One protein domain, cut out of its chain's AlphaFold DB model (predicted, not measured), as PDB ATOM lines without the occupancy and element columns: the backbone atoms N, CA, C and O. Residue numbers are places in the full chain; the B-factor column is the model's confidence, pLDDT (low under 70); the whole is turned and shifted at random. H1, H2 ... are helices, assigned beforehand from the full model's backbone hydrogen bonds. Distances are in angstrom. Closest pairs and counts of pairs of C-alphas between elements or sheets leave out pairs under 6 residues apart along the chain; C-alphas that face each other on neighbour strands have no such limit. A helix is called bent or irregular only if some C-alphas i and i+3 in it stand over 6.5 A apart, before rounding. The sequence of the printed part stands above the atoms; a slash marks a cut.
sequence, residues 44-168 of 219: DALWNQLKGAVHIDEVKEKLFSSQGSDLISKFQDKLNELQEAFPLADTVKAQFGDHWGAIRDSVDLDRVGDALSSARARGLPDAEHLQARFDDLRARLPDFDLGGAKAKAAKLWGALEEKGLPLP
ATOM      1  N   ASP A  44     189.008 145.689  89.521       84.81
ATOM      2  CA  ASP A  44     190.380 145.199  89.400       84.81
ATOM      3  C   ASP A  44     191.109 145.205  90.748       84.81
ATOM      4  O   ASP A  44     191.763 144.217  91.089       84.81
ATOM      5  N   ALA A  45     190.950 146.263  91.552       83.44
ATOM      6  CA  ALA A  45     191.503 146.306  92.905       83.44
ATOM      7  C   ALA A  45     190.922 145.189  93.781       83.44
ATOM      8  O   ALA A  45     191.679 144.450  94.413       83.44
ATOM      9  N   LEU A  46     189.598 145.001  93.763       86.62
ATOM     10  CA  LEU A  46     188.940 143.903  94.471       86.62
ATOM     11  C   LEU A  46     189.441 142.538  93.992       86.62
ATOM     12  O   LEU A  46     189.752 141.676  94.811       86.62
ATOM     13  N   TRP A  47     189.560 142.341  92.678       90.06
ATOM     14  CA  TRP A  47     190.074 141.091  92.124       90.06
ATOM     15  C   TRP A  47     191.499 140.803  92.594       90.06
ATOM     16  O   TRP A  47     191.807 139.677  92.975       90.06
ATOM     17  N   ASN A  48     192.357 141.821  92.659       87.25
ATOM     18  CA  ASN A  48     193.712 141.683  93.185       87.25
ATOM     19  C   ASN A  48     193.727 141.314  94.677       87.25
ATOM     20  O   ASN A  48     194.542 140.486  95.085       87.25
ATOM     21  N   GLN A  49     192.810 141.863  95.479       86.56
ATOM     22  CA  GLN A  49     192.643 141.454  96.879       86.56
ATOM     23  C   GLN A  49     192.198 139.991  96.991       86.56
ATOM     24  O   GLN A  49     192.745 139.245  97.802       86.56
ATOM     25  N   LEU A  50     191.270 139.551  96.135       89.69
ATOM     26  CA  LEU A  50     190.839 138.152  96.078       89.69
ATOM     27  C   LEU A  50     191.988 137.225  95.675       89.69
ATOM     28  O   LEU A  50     192.198 136.210  96.335       89.69
ATOM     29  N   LYS A  51     192.795 137.601  94.672       90.69
ATOM     30  CA  LYS A  51     194.010 136.858  94.292       90.69
ATOM     31  C   LYS A  51     194.971 136.711  95.477       90.69
ATOM     32  O   LYS A  51     195.484 135.617  95.708       90.69
ATOM     33  N   GLY A  52     195.197 137.785  96.237       85.88
ATOM     34  CA  GLY A  52     196.038 137.769  97.437       85.88
ATOM     35  C   GLY A  52     195.500 136.849  98.535       85.88
ATOM     36  O   GLY A  52     196.232 136.001  99.049       85.88
ATOM     37  N   ALA A  53     194.207 136.959  98.841       89.62
ATOM     38  CA  ALA A  53     193.550 136.149  99.861       89.62
ATOM     39  C   ALA A  53     193.522 134.649  99.510       89.62
ATOM     40  O   ALA A  53     193.809 133.816 100.370       89.62
ATOM     41  N   VAL A  54     193.268 134.295  98.244       92.00
ATOM     42  CA  VAL A  54     193.357 132.902  97.765       92.00
ATOM     43  C   VAL A  54     194.781 132.364  97.921       92.00
ATOM     44  O   VAL A  54     194.970 131.245  98.390       92.00
ATOM     45  N   HIS A  55     195.799 133.165  97.601       88.69
ATOM     46  CA  HIS A  55     197.195 132.741  97.723       88.69
ATOM     47  C   HIS A  55     197.611 132.495  99.181       88.69
ATOM     48  O   HIS A  55     198.345 131.549  99.462       88.69
ATOM     49  N   ILE A  56     197.139 133.328 100.115       88.50
ATOM     50  CA  ILE A  56     197.359 133.128 101.556       88.50
ATOM     51  C   ILE A  56     196.758 131.798 102.006       88.50
ATOM     52  O   ILE A  56     197.434 131.028 102.683       88.50
ATOM     53  N   ASP A  57     195.523 131.508 101.597       89.00
ATOM     54  CA  ASP A  57     194.855 130.239 101.891       89.00
ATOM     55  C   ASP A  57     195.640 129.037 101.349       89.00
ATOM     56  O   ASP A  57     195.911 128.099 102.094       89.00
ATOM     57  N   GLU A  58     196.080 129.084 100.091       88.31
ATOM     58  CA  GLU A  58     196.879 128.013  99.480       88.31
ATOM     59  C   GLU A  58     198.204 127.775 100.214       88.31
ATOM     60  O   GLU A  58     198.648 126.634 100.359       88.31
ATOM     61  N   VAL A  59     198.874 128.844 100.658       86.06
ATOM     62  CA  VAL A  59     200.132 128.732 101.407       86.06
ATOM     63  C   VAL A  59     199.876 128.191 102.815       86.06
ATOM     64  O   VAL A  59     200.628 127.324 103.259       86.06
ATOM     65  N   LYS A  60     198.802 128.626 103.492       85.88
ATOM     66  CA  LYS A  60     198.363 128.067 104.785       85.88
ATOM     67  C   LYS A  60     198.052 126.568 104.659       85.88
ATOM     68  O   LYS A  60     198.513 125.784 105.486       85.88
ATOM     69  N   GLU A  61     197.347 126.152 103.608       86.50
ATOM     70  CA  GLU A  61     197.049 124.739 103.328       86.50
ATOM     71  C   GLU A  61     198.326 123.930 103.072       86.50
ATOM     72  O   GLU A  61     198.527 122.879 103.678       86.50
ATOM     73  N   LYS A  62     199.249 124.445 102.249       82.50
ATOM     74  CA  LYS A  62     200.543 123.789 101.999       82.50
ATOM     75  C   LYS A  62     201.390 123.685 103.262       82.50
ATOM     76  O   LYS A  62     202.006 122.645 103.468       82.50
ATOM     77  N   LEU A  63     201.407 124.702 104.124       80.94
ATOM     78  CA  LEU A  63     202.071 124.633 105.431       80.94
ATOM     79  C   LEU A  63     201.483 123.525 106.308       80.94
ATOM     80  O   LEU A  63     202.235 122.794 106.949       80.94
ATOM     81  N   PHE A  64     200.158 123.376 106.300       77.25
ATOM     82  CA  PHE A  64     199.471 122.333 107.057       77.25
ATOM     83  C   PHE A  64     199.771 120.927 106.513       77.25
ATOM     84  O   PHE A  64     200.012 120.009 107.292       77.25
ATOM     85  N   SER A  65     199.822 120.756 105.188       76.62
ATOM     86  CA  SER A  65     200.121 119.469 104.541       76.62
ATOM     87  C   SER A  65     201.610 119.095 104.522       76.62
ATOM     88  O   SER A  65     201.931 117.920 104.373       76.62
ATOM     89  N   SER A  66     202.525 120.061 104.660       71.06
ATOM     90  CA  SER A  66     203.982 119.856 104.517       71.06
ATOM     91  C   SER A  66     204.724 119.707 105.852       71.06
ATOM     92  O   SER A  66     205.935 119.947 105.901       71.06
ATOM     93  N   GLN A  67     204.026 119.360 106.942       61.72
ATOM     94  CA  GLN A  67     204.643 119.184 108.263       61.72
ATOM     95  C   GLN A  67     205.862 118.242 108.173       61.72
ATOM     96  O   GLN A  67     205.729 117.080 107.801       61.72
ATOM     97  N   GLY A  68     207.058 118.757 108.492       58.44
ATOM     98  CA  GLY A  68     208.327 118.015 108.493       58.44
ATOM     99  C   GLY A  68     209.348 118.353 107.393       58.44
ATOM    100  O   GLY A  68     210.410 117.741 107.384       58.44
ATOM    101  N   SER A  69     209.084 119.299 106.481       68.00
ATOM    102  CA  SER A  69     210.025 119.663 105.401       68.00
ATOM    103  C   SER A  69     210.785 120.975 105.656       68.00
ATOM    104  O   SER A  69     210.208 121.939 106.159       68.00
ATOM    105  N   ASP A  70     212.032 121.076 105.173       69.25
ATOM    106  CA  ASP A  70     212.807 122.332 105.062       69.25
ATOM    107  C   ASP A  70     212.095 123.426 104.235       69.25
ATOM    108  O   ASP A  70     212.514 124.583 104.198       69.25
ATOM    109  N   LEU A  71     211.002 123.076 103.551       71.06
ATOM    110  CA  LEU A  71     210.131 124.007 102.842       71.06
ATOM    111  C   LEU A  71     209.226 124.826 103.776       71.06
ATOM    112  O   LEU A  71     208.694 125.843 103.335       71.06
ATOM    113  N   ILE A  72     209.060 124.433 105.046       78.50
ATOM    114  CA  ILE A  72     208.200 125.141 106.009       78.50
ATOM    115  C   ILE A  72     208.661 126.582 106.206       78.50
ATOM    116  O   ILE A  72     207.828 127.481 106.162       78.50
ATOM    117  N   SER A  73     209.965 126.819 106.362       78.94
ATOM    118  CA  SER A  73     210.508 128.175 106.513       78.94
ATOM    119  C   SER A  73     210.221 129.028 105.277       78.94
ATOM    120  O   SER A  73     209.675 130.118 105.396       78.94
ATOM    121  N   LYS A  74     210.446 128.484 104.073       77.25
ATOM    122  CA  LYS A  74     210.134 129.175 102.811       77.25
ATOM    123  C   LYS A  74     208.647 129.496 102.667       77.25
ATOM    124  O   LYS A  74     208.299 130.557 102.155       77.25
ATOM    125  N   PHE A  75     207.764 128.589 103.080       80.12
ATOM    126  CA  PHE A  75     206.326 128.842 103.053       80.12
ATOM    127  C   PHE A  75     205.883 129.821 104.148       80.12
ATOM    128  O   PHE A  75     204.969 130.600 103.898       80.12
ATOM    129  N   GLN A  76     206.529 129.838 105.316       82.62
ATOM    130  CA  GLN A  76     206.284 130.833 106.364       82.62
ATOM    131  C   GLN A  76     206.720 132.231 105.926       82.62
ATOM    132  O   GLN A  76     205.943 133.169 106.066       82.62
ATOM    133  N   ASP A  77     207.902 132.369 105.322       82.94
ATOM    134  CA  ASP A  77     208.369 133.645 104.771       82.94
ATOM    135  C   ASP A  77     207.398 134.158 103.701       82.94
ATOM    136  O   ASP A  77     206.960 135.306 103.739       82.94
ATOM    137  N   LYS A  78     206.970 133.266 102.798       81.69
ATOM    138  CA  LYS A  78     205.962 133.571 101.776       81.69
ATOM    139  C   LYS A  78     204.630 134.002 102.391       81.69
ATOM    140  O   LYS A  78     203.989 134.916 101.879       81.69
ATOM    141  N   LEU A  79     204.197 133.324 103.453       85.25
ATOM    142  CA  LEU A  79     202.958 133.641 104.149       85.25
ATOM    143  C   LEU A  79     203.042 135.024 104.797       85.25
ATOM    144  O   LEU A  79     202.119 135.811 104.622       85.25
ATOM    145  N   ASN A  80     204.151 135.332 105.467       84.12
ATOM    146  CA  ASN A  80     204.385 136.632 106.089       84.12
ATOM    147  C   ASN A  80     204.379 137.755 105.043       84.12
ATOM    148  O   ASN A  80     203.658 138.733 105.215       84.12
ATOM    149  N   GLU A  81     205.095 137.585 103.924       82.56
ATOM    150  CA  GLU A  81     205.087 138.554 102.817       82.56
ATOM    151  C   GLU A  81     203.671 138.802 102.280       82.56
ATOM    152  O   GLU A  81     203.282 139.939 102.006       82.56
ATOM    153  N   LEU A  82     202.885 137.736 102.117       82.50
ATOM    154  CA  LEU A  82     201.519 137.849 101.618       82.50
ATOM    155  C   LEU A  82     200.584 138.484 102.647       82.50
ATOM    156  O   LEU A  82     199.755 139.301 102.265       82.50
ATOM    157  N   GLN A  83     200.711 138.146 103.928       85.31
ATOM    158  CA  GLN A  83     199.907 138.744 104.997       85.31
ATOM    159  C   GLN A  83     200.242 140.224 105.203       85.31
ATOM    160  O   GLN A  83     199.334 141.007 105.462       85.31
ATOM    161  N   GLU A  84     201.500 140.632 105.022       82.25
ATOM    162  CA  GLU A  84     201.868 142.049 104.980       82.25
ATOM    163  C   GLU A  84     201.276 142.756 103.755       82.25
ATOM    164  O   GLU A  84     200.805 143.883 103.867       82.25
ATOM    165  N   ALA A  85     201.275 142.119 102.581       76.81
ATOM    166  CA  ALA A  85     200.713 142.723 101.370       76.81
ATOM    167  C   ALA A  85     199.178 142.779 101.377       76.81
ATOM    168  O   ALA A  85     198.592 143.697 100.801       76.81
ATOM    169  N   PHE A  86     198.528 141.821 102.034       83.62
ATOM    170  CA  PHE A  86     197.077 141.675 102.084       83.62
ATOM    171  C   PHE A  86     196.605 141.509 103.541       83.62
ATOM    172  O   PHE A  86     196.067 140.458 103.901       83.62
ATOM    173  N   PRO A  87     196.756 142.542 104.395       78.75
ATOM    174  CA  PRO A  87     196.459 142.444 105.828       78.75
ATOM    175  C   PRO A  87     194.977 142.181 106.121       78.75
ATOM    176  O   PRO A  87     194.627 141.703 107.195       78.75
ATOM    177  N   LEU A  88     194.096 142.466 105.157       79.12
ATOM    178  CA  LEU A  88     192.658 142.222 105.260       79.12
ATOM    179  C   LEU A  88     192.198 140.970 104.503       79.12
ATOM    180  O   LEU A  88     190.998 140.787 104.319       79.12
ATOM    181  N   ALA A  89     193.112 140.090 104.085       82.06
ATOM    182  CA  ALA A  89     192.782 138.879 103.335       82.06
ATOM    183  C   ALA A  89     191.729 137.999 104.026       82.06
ATOM    184  O   ALA A  89     190.780 137.562 103.378       82.06
ATOM    185  N   ASP A  90     191.853 137.788 105.340       82.88
ATOM    186  CA  ASP A  90     190.881 137.001 106.108       82.88
ATOM    187  C   ASP A  90     189.506 137.701 106.164       82.88
ATOM    188  O   ASP A  90     188.469 137.041 106.091       82.88
ATOM    189  N   THR A  91     189.480 139.042 106.201       81.81
ATOM    190  CA  THR A  91     188.232 139.827 106.146       81.81
ATOM    191  C   THR A  91     187.583 139.733 104.768       81.81
ATOM    192  O   THR A  91     186.390 139.462 104.677       81.81
ATOM    193  N   VAL A  92     188.359 139.904 103.692       82.31
ATOM    194  CA  VAL A  92     187.873 139.767 102.312       82.31
ATOM    195  C   VAL A  92     187.316 138.362 102.102       82.31
ATOM    196  O   VAL A  92     186.175 138.223 101.681       82.31
ATOM    197  N   LYS A  93     188.057 137.317 102.477       87.25
ATOM    198  CA  LYS A  93     187.588 135.929 102.396       87.25
ATOM    199  C   LYS A  93     186.264 135.714 103.135       87.25
ATOM    200  O   LYS A  93     185.361 135.096 102.577       87.25
ATOM    201  N   ALA A  94     186.131 136.233 104.358       85.88
ATOM    202  CA  ALA A  94     184.911 136.087 105.149       85.88
ATOM    203  C   ALA A  94     183.675 136.679 104.447       85.88
ATOM    204  O   ALA A  94     182.607 136.073 104.490       85.88
ATOM    205  N   GLN A  95     183.826 137.804 103.739       83.12
ATOM    206  CA  GLN A  95     182.731 138.428 102.982       83.12
ATOM    207  C   GLN A  95     182.242 137.580 101.802       83.12
ATOM    208  O   GLN A  95     181.088 137.678 101.394       83.12
ATOM    209  N   PHE A  96     183.113 136.730 101.261       84.19
ATOM    210  CA  PHE A  96     182.806 135.876 100.121       84.19
ATOM    211  C   PHE A  96     182.488 134.427 100.501       84.19
ATOM    212  O   PHE A  96     182.343 133.622  99.590       84.19
ATOM    213  N   GLY A  97     182.364 134.093 101.792       84.19
ATOM    214  CA  GLY A  97     182.282 132.727 102.338       84.19
ATOM    215  C   GLY A  97     181.645 131.669 101.425       84.19
ATOM    216  O   GLY A  97     182.336 130.753 100.980       84.19
ATOM    217  N   ASP A  98     180.367 131.831 101.072       84.88
ATOM    218  CA  ASP A  98     179.615 130.859 100.253       84.88
ATOM    219  C   ASP A  98     180.093 130.771  98.791       84.88
ATOM    220  O   ASP A  98     179.935 129.755  98.117       84.88
ATOM    221  N   HIS A  99     180.712 131.838  98.290       84.94
ATOM    222  CA  HIS A  99     181.262 131.944  96.941       84.94
ATOM    223  C   HIS A  99     182.774 131.686  96.885       84.94
ATOM    224  O   HIS A  99     183.359 131.727  95.800       84.94
ATOM    225  N   TRP A 100     183.420 131.399  98.021       89.00
ATOM    226  CA  TRP A 100     184.876 131.312  98.110       89.00
ATOM    227  C   TRP A 100     185.458 130.216  97.217       89.00
ATOM    228  O   TRP A 100     186.451 130.451  96.537       89.00
ATOM    229  N   GLY A 101     184.813 129.047  97.143       86.62
ATOM    230  CA  GLY A 101     185.240 127.964  96.249       86.62
ATOM    231  C   GLY A 101     185.244 128.383  94.774       86.62
ATOM    232  O   GLY A 101     186.239 128.197  94.079       86.62
ATOM    233  N   ALA A 102     184.177 129.048  94.322       85.69
ATOM    234  CA  ALA A 102     184.081 129.548  92.951       85.69
ATOM    235  C   ALA A 102     185.115 130.648  92.657       85.69
ATOM    236  O   ALA A 102     185.662 130.710  91.555       85.69
ATOM    237  N   ILE A 103     185.409 131.503  93.642       88.38
ATOM    238  CA  ILE A 103     186.457 132.526  93.543       88.38
ATOM    239  C   ILE A 103     187.837 131.886  93.460       88.38
ATOM    240  O   ILE A 103     188.624 132.303  92.618       88.38
ATOM    241  N   ARG A 104     188.122 130.862  94.271       90.62
ATOM    242  CA  ARG A 104     189.386 130.116  94.219       90.62
ATOM    243  C   ARG A 104     189.612 129.506  92.843       90.62
ATOM    244  O   ARG A 104     190.647 129.777  92.244       90.62
ATOM    245  N   ASP A 105     188.638 128.760  92.322       87.19
ATOM    246  CA  ASP A 105     188.755 128.140  90.997       87.19
ATOM    247  C   ASP A 105     188.939 129.214  89.898       87.19
ATOM    248  O   ASP A 105     189.773 129.070  89.005       87.19
ATOM    249  N   SER A 106     188.218 130.339  90.001       88.69
ATOM    250  CA  SER A 106     188.315 131.471  89.064       88.69
ATOM    251  C   SER A 106     189.676 132.182  89.110       88.69
ATOM    252  O   SER A 106     190.235 132.542  88.075       88.69
ATOM    253  N   VAL A 107     190.220 132.389  90.311       90.25
ATOM    254  CA  VAL A 107     191.545 132.981  90.535       90.25
ATOM    255  C   VAL A 107     192.653 132.049  90.052       90.25
ATOM    256  O   VAL A 107     193.629 132.519  89.466       90.25
ATOM    257  N   ASP A 108     192.523 130.743  90.282       88.94
ATOM    258  CA  ASP A 108     193.511 129.765  89.831       88.94
ATOM    259  C   ASP A 108     193.541 129.694  88.300       88.94
ATOM    260  O   ASP A 108     194.614 129.741  87.700       88.94
ATOM    261  N   LEU A 109     192.371 129.702  87.649       88.12
ATOM    262  CA  LEU A 109     192.274 129.742  86.191       88.12
ATOM    263  C   LEU A 109     192.883 131.028  85.596       88.12
ATOM    264  O   LEU A 109     193.656 130.944  84.641       88.12
ATOM    265  N   ASP A 110     192.612 132.197  86.192       89.62
ATOM    266  CA  ASP A 110     193.239 133.482  85.829       89.62
ATOM    267  C   ASP A 110     194.773 133.407  85.938       89.62
ATOM    268  O   ASP A 110     195.507 133.711  84.996       89.62
ATOM    269  N   ARG A 111     195.282 132.897  87.065       88.88
ATOM    270  CA  ARG A 111     196.720 132.772  87.331       88.88
ATOM    271  C   ARG A 111     197.419 131.786  86.394       88.88
ATOM    272  O   ARG A 111     198.549 132.046  85.975       88.88
ATOM    273  N   VAL A 112     196.795 130.648  86.085       89.06
ATOM    274  CA  VAL A 112     197.344 129.683  85.120       89.06
ATOM    275  C   VAL A 112     197.336 130.273  83.716       89.06
ATOM    276  O   VAL A 112     198.315 130.092  82.997       89.06
ATOM    277  N   GLY A 113     196.297 131.026  83.348       87.81
ATOM    278  CA  GLY A 113     196.243 131.764  82.087       87.81
ATOM    279  C   GLY A 113     197.402 132.754  81.940       87.81
ATOM    280  O   GLY A 113     198.121 132.718  80.937       87.81
ATOM    281  N   ASP A 114     197.650 133.568  82.971       88.00
ATOM    282  CA  ASP A 114     198.787 134.499  83.029       88.00
ATOM    283  C   ASP A 114     200.133 133.762  82.892       88.00
ATOM    284  O   ASP A 114     201.008 134.154  82.109       88.00
ATOM    285  N   ALA A 115     200.306 132.667  83.639       86.81
ATOM    286  CA  ALA A 115     201.527 131.867  83.621       86.81
ATOM    287  C   ALA A 115     201.764 131.209  82.256       86.81
ATOM    288  O   ALA A 115     202.888 131.239  81.756       86.81
ATOM    289  N   LEU A 116     200.718 130.662  81.633       88.38
ATOM    290  CA  LEU A 116     200.771 130.049  80.309       88.38
ATOM    291  C   LEU A 116     201.135 131.076  79.234       88.38
ATOM    292  O   LEU A 116     202.006 130.817  78.403       88.38
ATOM    293  N   SER A 117     200.508 132.254  79.266       86.69
ATOM    294  CA  SER A 117     200.811 133.356  78.349       86.69
ATOM    295  C   SER A 117     202.279 133.787  78.464       86.69
ATOM    296  O   SER A 117     202.999 133.857  77.467       86.69
ATOM    297  N   SER A 118     202.766 133.964  79.697       86.00
ATOM    298  CA  SER A 118     204.166 134.299  79.981       86.00
ATOM    299  C   SER A 118     205.143 133.199  79.546       86.00
ATOM    300  O   SER A 118     206.174 133.491  78.939       86.00
ATOM    301  N   ALA A 119     204.817 131.928  79.804       87.38
ATOM    302  CA  ALA A 119     205.631 130.783  79.408       87.38
ATOM    303  C   ALA A 119     205.748 130.671  77.884       87.38
ATOM    304  O   ALA A 119     206.857 130.519  77.376       87.38
ATOM    305  N   ARG A 120     204.640 130.842  77.151       87.44
ATOM    306  CA  ARG A 120     204.632 130.872  75.680       87.44
ATOM    307  C   ARG A 120     205.449 132.038  75.130       87.44
ATOM    308  O   ARG A 120     206.277 131.829  74.250       87.44
ATOM    309  N   ALA A 121     205.281 133.237  75.687       88.31
ATOM    310  CA  ALA A 121     206.044 134.417  75.276       88.31
ATOM    311  C   ALA A 121     207.558 134.256  75.497       88.31
ATOM    312  O   ALA A 121     208.363 134.844  74.777       88.31
ATOM    313  N   ARG A 122     207.952 133.459  76.495       86.62
ATOM    314  CA  ARG A 122     209.349 133.184  76.853       86.62
ATOM    315  C   ARG A 122     209.899 131.880  76.270       86.62
ATOM    316  O   ARG A 122     211.063 131.580  76.515       86.62
ATOM    317  N   GLY A 123     209.089 131.110  75.540       84.44
ATOM    318  CA  GLY A 123     209.470 129.794  75.022       84.44
ATOM    319  C   GLY A 123     209.860 128.796  76.118       84.44
ATOM    320  O   GLY A 123     210.756 127.982  75.910       84.44
ATOM    321  N   LEU A 124     209.251 128.891  77.306       85.31
ATOM    322  CA  LEU A 124     209.560 127.994  78.419       85.31
ATOM    323  C   LEU A 124     208.969 126.594  78.168       85.31
ATOM    324  O   LEU A 124     207.818 126.496  77.737       85.31
ATOM    325  N   PRO A 125     209.705 125.516  78.500       77.12
ATOM    326  CA  PRO A 125     209.254 124.138  78.285       77.12
ATOM    327  C   PRO A 125     208.019 123.765  79.125       77.12
ATOM    328  O   PRO A 125     207.254 122.891  78.737       77.12
ATOM    329  N   ASP A 126     207.766 124.473  80.229       81.75
ATOM    330  CA  ASP A 126     206.612 124.232  81.107       81.75
ATOM    331  C   ASP A 126     205.259 124.665  80.505       81.75
ATOM    332  O   ASP A 126     204.211 124.461  81.123       81.75
ATOM    333  N   ALA A 127     205.246 125.269  79.309       85.50
ATOM    334  CA  ALA A 127     204.020 125.748  78.672       85.50
ATOM    335  C   ALA A 127     202.994 124.627  78.422       85.50
ATOM    336  O   ALA A 127     201.799 124.868  78.571       85.50
ATOM    337  N   GLU A 128     203.430 123.404  78.102       86.00
ATOM    338  CA  GLU A 128     202.520 122.268  77.879       86.00
ATOM    339  C   GLU A 128     201.836 121.813  79.174       86.00
ATOM    340  O   GLU A 128     200.622 121.611  79.204       86.00
ATOM    341  N   HIS A 129     202.585 121.727  80.278       87.50
ATOM    342  CA  HIS A 129     202.022 121.376  81.582       87.50
ATOM    343  C   HIS A 129     201.052 122.458  82.086       87.50
ATOM    344  O   HIS A 129     199.979 122.153  82.609       87.50
ATOM    345  N   LEU A 130     201.394 123.736  81.883       89.19
ATOM    346  CA  LEU A 130     200.501 124.854  82.191       89.19
ATOM    347  C   LEU A 130     199.238 124.841  81.326       89.19
ATOM    348  O   LEU A 130     198.167 125.172  81.829       89.19
ATOM    349  N   GLN A 131     199.343 124.433  80.061       90.00
ATOM    350  CA  GLN A 131     198.194 124.294  79.175       90.00
ATOM    351  C   GLN A 131     197.259 123.172  79.630       90.00
ATOM    352  O   GLN A 131     196.067 123.417  79.764       90.00
ATOM    353  N   ALA A 132     197.785 121.992  79.967       90.00
ATOM    354  CA  ALA A 132     196.967 120.897  80.488       90.00
ATOM    355  C   ALA A 132     196.213 121.299  81.770       90.00
ATOM    356  O   ALA A 132     195.022 121.026  81.909       90.00
ATOM    357  N   ARG A 133     196.885 122.015  82.686       88.62
ATOM    358  CA  ARG A 133     196.247 122.556  83.898       88.62
ATOM    359  C   ARG A 133     195.178 123.601  83.570       88.62
ATOM    360  O   ARG A 133     194.143 123.639  84.228       88.62
ATOM    361  N   PHE A 134     195.434 124.459  82.584       89.12
ATOM    362  CA  PHE A 134     194.472 125.463  82.135       89.12
ATOM    363  C   PHE A 134     193.207 124.807  81.574       89.12
ATOM    364  O   PHE A 134     192.103 125.214  81.926       89.12
ATOM    365  N   ASP A 135     193.370 123.778  80.743       89.06
ATOM    366  CA  ASP A 135     192.265 123.064  80.105       89.06
ATOM    367  C   ASP A 135     191.419 122.290  81.134       89.06
ATOM    368  O   ASP A 135     190.192 122.351  81.072       89.06
ATOM    369  N   ASP A 136     192.044 121.649  82.132       89.44
ATOM    370  CA  ASP A 136     191.341 120.994  83.251       89.44
ATOM    371  C   ASP A 136     190.491 121.989  84.060       89.44
ATOM    372  O   ASP A 136     189.287 121.795  84.255       89.44
ATOM    373  N   LEU A 137     191.090 123.114  84.463       85.62
ATOM    374  CA  LEU A 137     190.387 124.163  85.204       85.62
ATOM    375  C   LEU A 137     189.259 124.788  84.373       85.62
ATOM    376  O   LEU A 137     188.179 125.064  84.896       85.62
ATOM    377  N   ARG A 138     189.475 124.979  83.068       86.25
ATOM    378  CA  ARG A 138     188.456 125.516  82.161       86.25
ATOM    379  C   ARG A 138     187.322 124.526  81.904       86.25
ATOM    380  O   ARG A 138     186.184 124.959  81.766       86.25
ATOM    381  N   ALA A 139     187.586 123.221  81.910       88.25
ATOM    382  CA  ALA A 139     186.539 122.202  81.838       88.25
ATOM    383  C   ALA A 139     185.642 122.201  83.089       88.25
ATOM    384  O   ALA A 139     184.439 121.968  82.987       88.25
ATOM    385  N   ARG A 140     186.209 122.505  84.264       83.12
ATOM    386  CA  ARG A 140     185.459 122.665  85.524       83.12
ATOM    387  C   ARG A 140     184.672 123.976  85.594       83.12
ATOM    388  O   ARG A 140     183.675 124.048  86.308       83.12
ATOM    389  N   LEU A 141     185.105 124.991  84.848       82.81
ATOM    390  CA  LEU A 141     184.465 126.303  84.753       82.81
ATOM    391  C   LEU A 141     184.142 126.658  83.287       82.81
ATOM    392  O   LEU A 141     184.747 127.578  82.726       82.81
ATOM    393  N   PRO A 142     183.188 125.959  82.646       75.62
ATOM    394  CA  PRO A 142     182.901 126.136  81.220       75.62
ATOM    395  C   PRO A 142     182.430 127.558  80.876       75.62
ATOM    396  O   PRO A 142     182.747 128.073  79.806       75.62
ATOM    397  N   ASP A 143     181.754 128.223  81.817       77.12
ATOM    398  CA  ASP A 143     181.271 129.604  81.693       77.12
ATOM    399  C   ASP A 143     182.248 130.640  82.280       77.12
ATOM    400  O   ASP A 143     181.850 131.757  82.630       77.12
ATOM    401  N   PHE A 144     183.527 130.281  82.460       79.25
ATOM    402  CA  PHE A 144     184.512 131.221  82.979       79.25
ATOM    403  C   PHE A 144     184.808 132.333  81.976       79.25
ATOM    404  O   PHE A 144     185.449 132.134  80.935       79.25
ATOM    405  N   ASP A 145     184.418 133.532  82.383       82.75
ATOM    406  CA  ASP A 145     184.837 134.794  81.809       82.75
ATOM    407  C   ASP A 145     185.470 135.643  82.914       82.75
ATOM    408  O   ASP A 145     184.845 135.883  83.950       82.75
ATOM    409  N   LEU A 146     186.707 136.100  82.705       81.81
ATOM    410  CA  LEU A 146     187.432 136.903  83.692       81.81
ATOM    411  C   LEU A 146     186.708 138.228  83.960       81.81
ATOM    412  O   LEU A 146     186.597 138.648  85.112       81.81
ATOM    413  N   GLY A 147     186.181 138.871  82.912       83.00
ATOM    414  CA  GLY A 147     185.398 140.102  83.047       83.00
ATOM    415  C   GLY A 147     184.144 139.873  83.892       83.00
ATOM    416  O   GLY A 147     183.887 140.603  84.847       83.00
ATOM    417  N   GLY A 148     183.412 138.800  83.603       83.06
ATOM    418  CA  GLY A 148     182.235 138.357  84.336       83.06
ATOM    419  C   GLY A 148     182.532 137.939  85.775       83.06
ATOM    420  O   GLY A 148     181.744 138.251  86.663       83.06
ATOM    421  N   ALA A 149     183.664 137.285  86.043       84.25
ATOM    422  CA  ALA A 149     184.098 136.925  87.392       84.25
ATOM    423  C   ALA A 149     184.410 138.177  88.227       84.25
ATOM    424  O   ALA A 149     183.882 138.321  89.332       84.25
ATOM    425  N   LYS A 150     185.168 139.129  87.665       87.31
ATOM    426  CA  LYS A 150     185.439 140.435  88.288       87.31
ATOM    427  C   LYS A 150     184.155 141.226  88.536       87.31
ATOM    428  O   LYS A 150     183.954 141.742  89.631       87.31
ATOM    429  N   ALA A 151     183.252 141.270  87.556       84.75
ATOM    430  CA  ALA A 151     181.971 141.960  87.676       84.75
ATOM    431  C   ALA A 151     181.061 141.320  88.736       84.75
ATOM    432  O   ALA A 151     180.441 142.030  89.525       84.75
ATOM    433  N   LYS A 152     181.006 139.983  88.809       84.31
ATOM    434  CA  LYS A 152     180.275 139.258  89.861       84.31
ATOM    435  C   LYS A 152     180.861 139.544  91.242       84.31
ATOM    436  O   LYS A 152     180.097 139.814  92.164       84.31
ATOM    437  N   ALA A 153     182.188 139.535  91.380       85.25
ATOM    438  CA  ALA A 153     182.856 139.879  92.631       85.25
ATOM    439  C   ALA A 153     182.550 141.323  93.058       85.25
ATOM    440  O   ALA A 153     182.140 141.547  94.195       85.25
ATOM    441  N   ALA A 154     182.659 142.286  92.137       86.62
ATOM    442  CA  ALA A 154     182.331 143.688  92.391       86.62
ATOM    443  C   ALA A 154     180.853 143.884  92.759       86.62
ATOM    444  O   ALA A 154     180.541 144.642  93.670       86.62
ATOM    445  N   LYS A 155     179.940 143.152  92.106       85.56
ATOM    446  CA  LYS A 155     178.508 143.170  92.427       85.56
ATOM    447  C   LYS A 155     178.223 142.623  93.825       85.56
ATOM    448  O   LYS A 155     177.430 143.217  94.549       85.56
ATOM    449  N   LEU A 156     178.843 141.504  94.202       83.88
ATOM    450  CA  LEU A 156     178.721 140.949  95.552       83.88
ATOM    451  C   LEU A 156     179.247 141.940  96.593       83.88
ATOM    452  O   LEU A 156     178.577 142.179  97.591       83.88
ATOM    453  N   TRP A 157     180.393 142.564  96.324       84.75
ATOM    454  CA  TRP A 157     180.976 143.580  97.197       84.75
ATOM    455  C   TRP A 157     180.064 144.801  97.361       84.75
ATOM    456  O   TRP A 157     179.750 145.181  98.484       84.75
ATOM    457  N   GLY A 158     179.549 145.355  96.260       83.38
ATOM    458  CA  GLY A 158     178.597 146.469  96.303       83.38
ATOM    459  C   GLY A 158     177.318 146.124  97.071       83.38
ATOM    460  O   GLY A 158     176.861 146.912  97.890       83.38
ATOM    461  N   ALA A 159     176.787 144.908  96.904       84.06
ATOM    462  CA  ALA A 159     175.607 144.457  97.643       84.06
ATOM    463  C   ALA A 159     175.848 144.315  99.160       84.06
ATOM    464  O   ALA A 159     174.900 144.377  99.943       84.06
ATOM    465  N   LEU A 160     177.094 144.090  99.592       81.88
ATOM    466  CA  LEU A 160     177.471 144.100 101.007       81.88
ATOM    467  C   LEU A 160     177.599 145.541 101.531       81.88
ATOM    468  O   LEU A 160     177.176 145.816 102.654       81.88
ATOM    469  N   GLU A 161     178.099 146.465 100.708       80.44
ATOM    470  CA  GLU A 161     178.210 147.894 101.037       80.44
ATOM    471  C   GLU A 161     176.826 148.522 101.241       80.44
ATOM    472  O   GLU A 161     176.575 149.178 102.250       80.44
ATOM    473  N   GLU A 162     175.884 148.223 100.340       81.81
ATOM    474  CA  GLU A 162     174.485 148.666 100.427       81.81
ATOM    475  C   GLU A 162     173.770 148.138 101.681       81.81
ATOM    476  O   GLU A 162     172.841 148.769 102.184       81.81
ATOM    477  N   LYS A 163     174.217 147.001 102.230       80.31
ATOM    478  CA  LYS A 163     173.714 146.447 103.499       80.31
ATOM    479  C   LYS A 163     174.302 147.137 104.735       80.31
ATOM    480  O   LYS A 163     173.992 146.730 105.853       80.31
ATOM    481  N   GLY A 164     175.136 148.162 104.553       73.12
ATOM    482  CA  GLY A 164     175.774 148.903 105.637       73.12
ATOM    483  C   GLY A 164     176.873 148.114 106.347       73.12
ATOM    484  O   GLY A 164     177.215 148.436 107.486       73.12
ATOM    485  N   LEU A 165     177.412 147.067 105.714       75.50
ATOM    486  CA  LEU A 165     178.558 146.353 106.265       75.50
ATOM    487  C   LEU A 165     179.801 147.249 106.174       75.50
ATOM    488  O   LEU A 165     180.027 147.874 105.135       75.50
ATOM    489  N   PRO A 166     180.636 147.306 107.227       71.69
ATOM    490  CA  PRO A 166     181.895 148.032 107.178       71.69
ATOM    491  C   PRO A 166     182.871 147.282 106.266       71.69
ATOM    492  O   PRO A 166     183.593 146.383 106.700       71.69
ATOM    493  N   LEU A 167     182.861 147.629 104.980       77.19
ATOM    494  CA  LEU A 167     183.789 147.089 103.998       77.19
ATOM    495  C   LEU A 167     185.063 147.935 103.944       77.19
ATOM    496  O   LEU A 167     185.000 149.165 104.017       77.19
ATOM    497  N   PRO A 168     186.239 147.307 103.806       74.69
ATOM    498  CA  PRO A 168     187.477 148.048 103.659       74.69
ATOM    499  C   PRO A 168     187.567 148.771 102.311       74.69
ATOM    500  O   PRO A 168     187.070 148.295 101.290       74.69
TER     501      PRO A 168
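AT A GLANCE: This is residues 44 to 168 of the 219 residues of the protein "Hypothetical protein" of Brandtodinium nutricula (UniProt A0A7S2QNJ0). Two helical hairpins, H1 with H2 and H4 with H5, spread apart as a V, meeting where the first halves of H1 and H4 cross. Short H3 packs on H1 near the closed end, and H6 packs with its first half on H1 and H4 there, its other end reaching away from the opening. The printed part has 125 residues with six named helices, H1 to H6 in order, and no named strand; its class is all helix. It is only just compact, close to loose, with a radius of gyration of the C-alphas of 16.1 A and spans of 49 by 37 by 23 A.

IN THESE COORDINATES: H1, residues 44 to 65, begins at C-alpha 44 (190.380, 145.199, 89.400) and is 31.4 A long. H2 is residues 71 to 85, 21.0 A, and H3 residues 89 to 95, 10.1 A. H4, residues 97 to 121, is 36.1 A long, irregular with C-alphas 98 and 101 7.5 A apart, and has a kink of 26 degrees near residue 104. H5 is residues 127 to 140, 20.0 A. H6, residues 146 to 161, is 22.5 A long and ends at C-alpha 161 (178.210, 147.894, 101.037).

HOW THE PARTS SIT: H1 is the hub. It touches H2 in a hairpin, at a shallow tilt of 24 degrees, opposite ways; the closest C-alphas, of Leu 63 and Ile 72, are 6.2 A apart. With residues 49 to 56 alone H1 touches H3, closest at the C-alphas of Ala 53 and Ala 89, 4.5 A. H1 and H4 touch about perpendicular at 84 degrees, closest at the C-alphas of Lys 51 and Val 107, 5.9 A. H4 and H5 touch as a hairpin at 28 degrees, a shallow tilt, closest at the C-alphas of Ala 119 and Ala 127, 5.3 A. H6 touches H1, closest at the C-alphas of Trp 47 and Lys 150, 6.1 A. H2 and H5 are apart. Each O i to N i+4 pair is within hydrogen-bond range in H1, H2, H3, H5 and H6, and 19 of 21 in H4.

THE WHOLE: The C-alphas farthest apart, of Pro 125 and Gly 164, are 49.8 A apart. The printed part has no cut, and its five links are tight. Mean pLDDT of the printed part is 83.7; residues 67 to 70 are under 70.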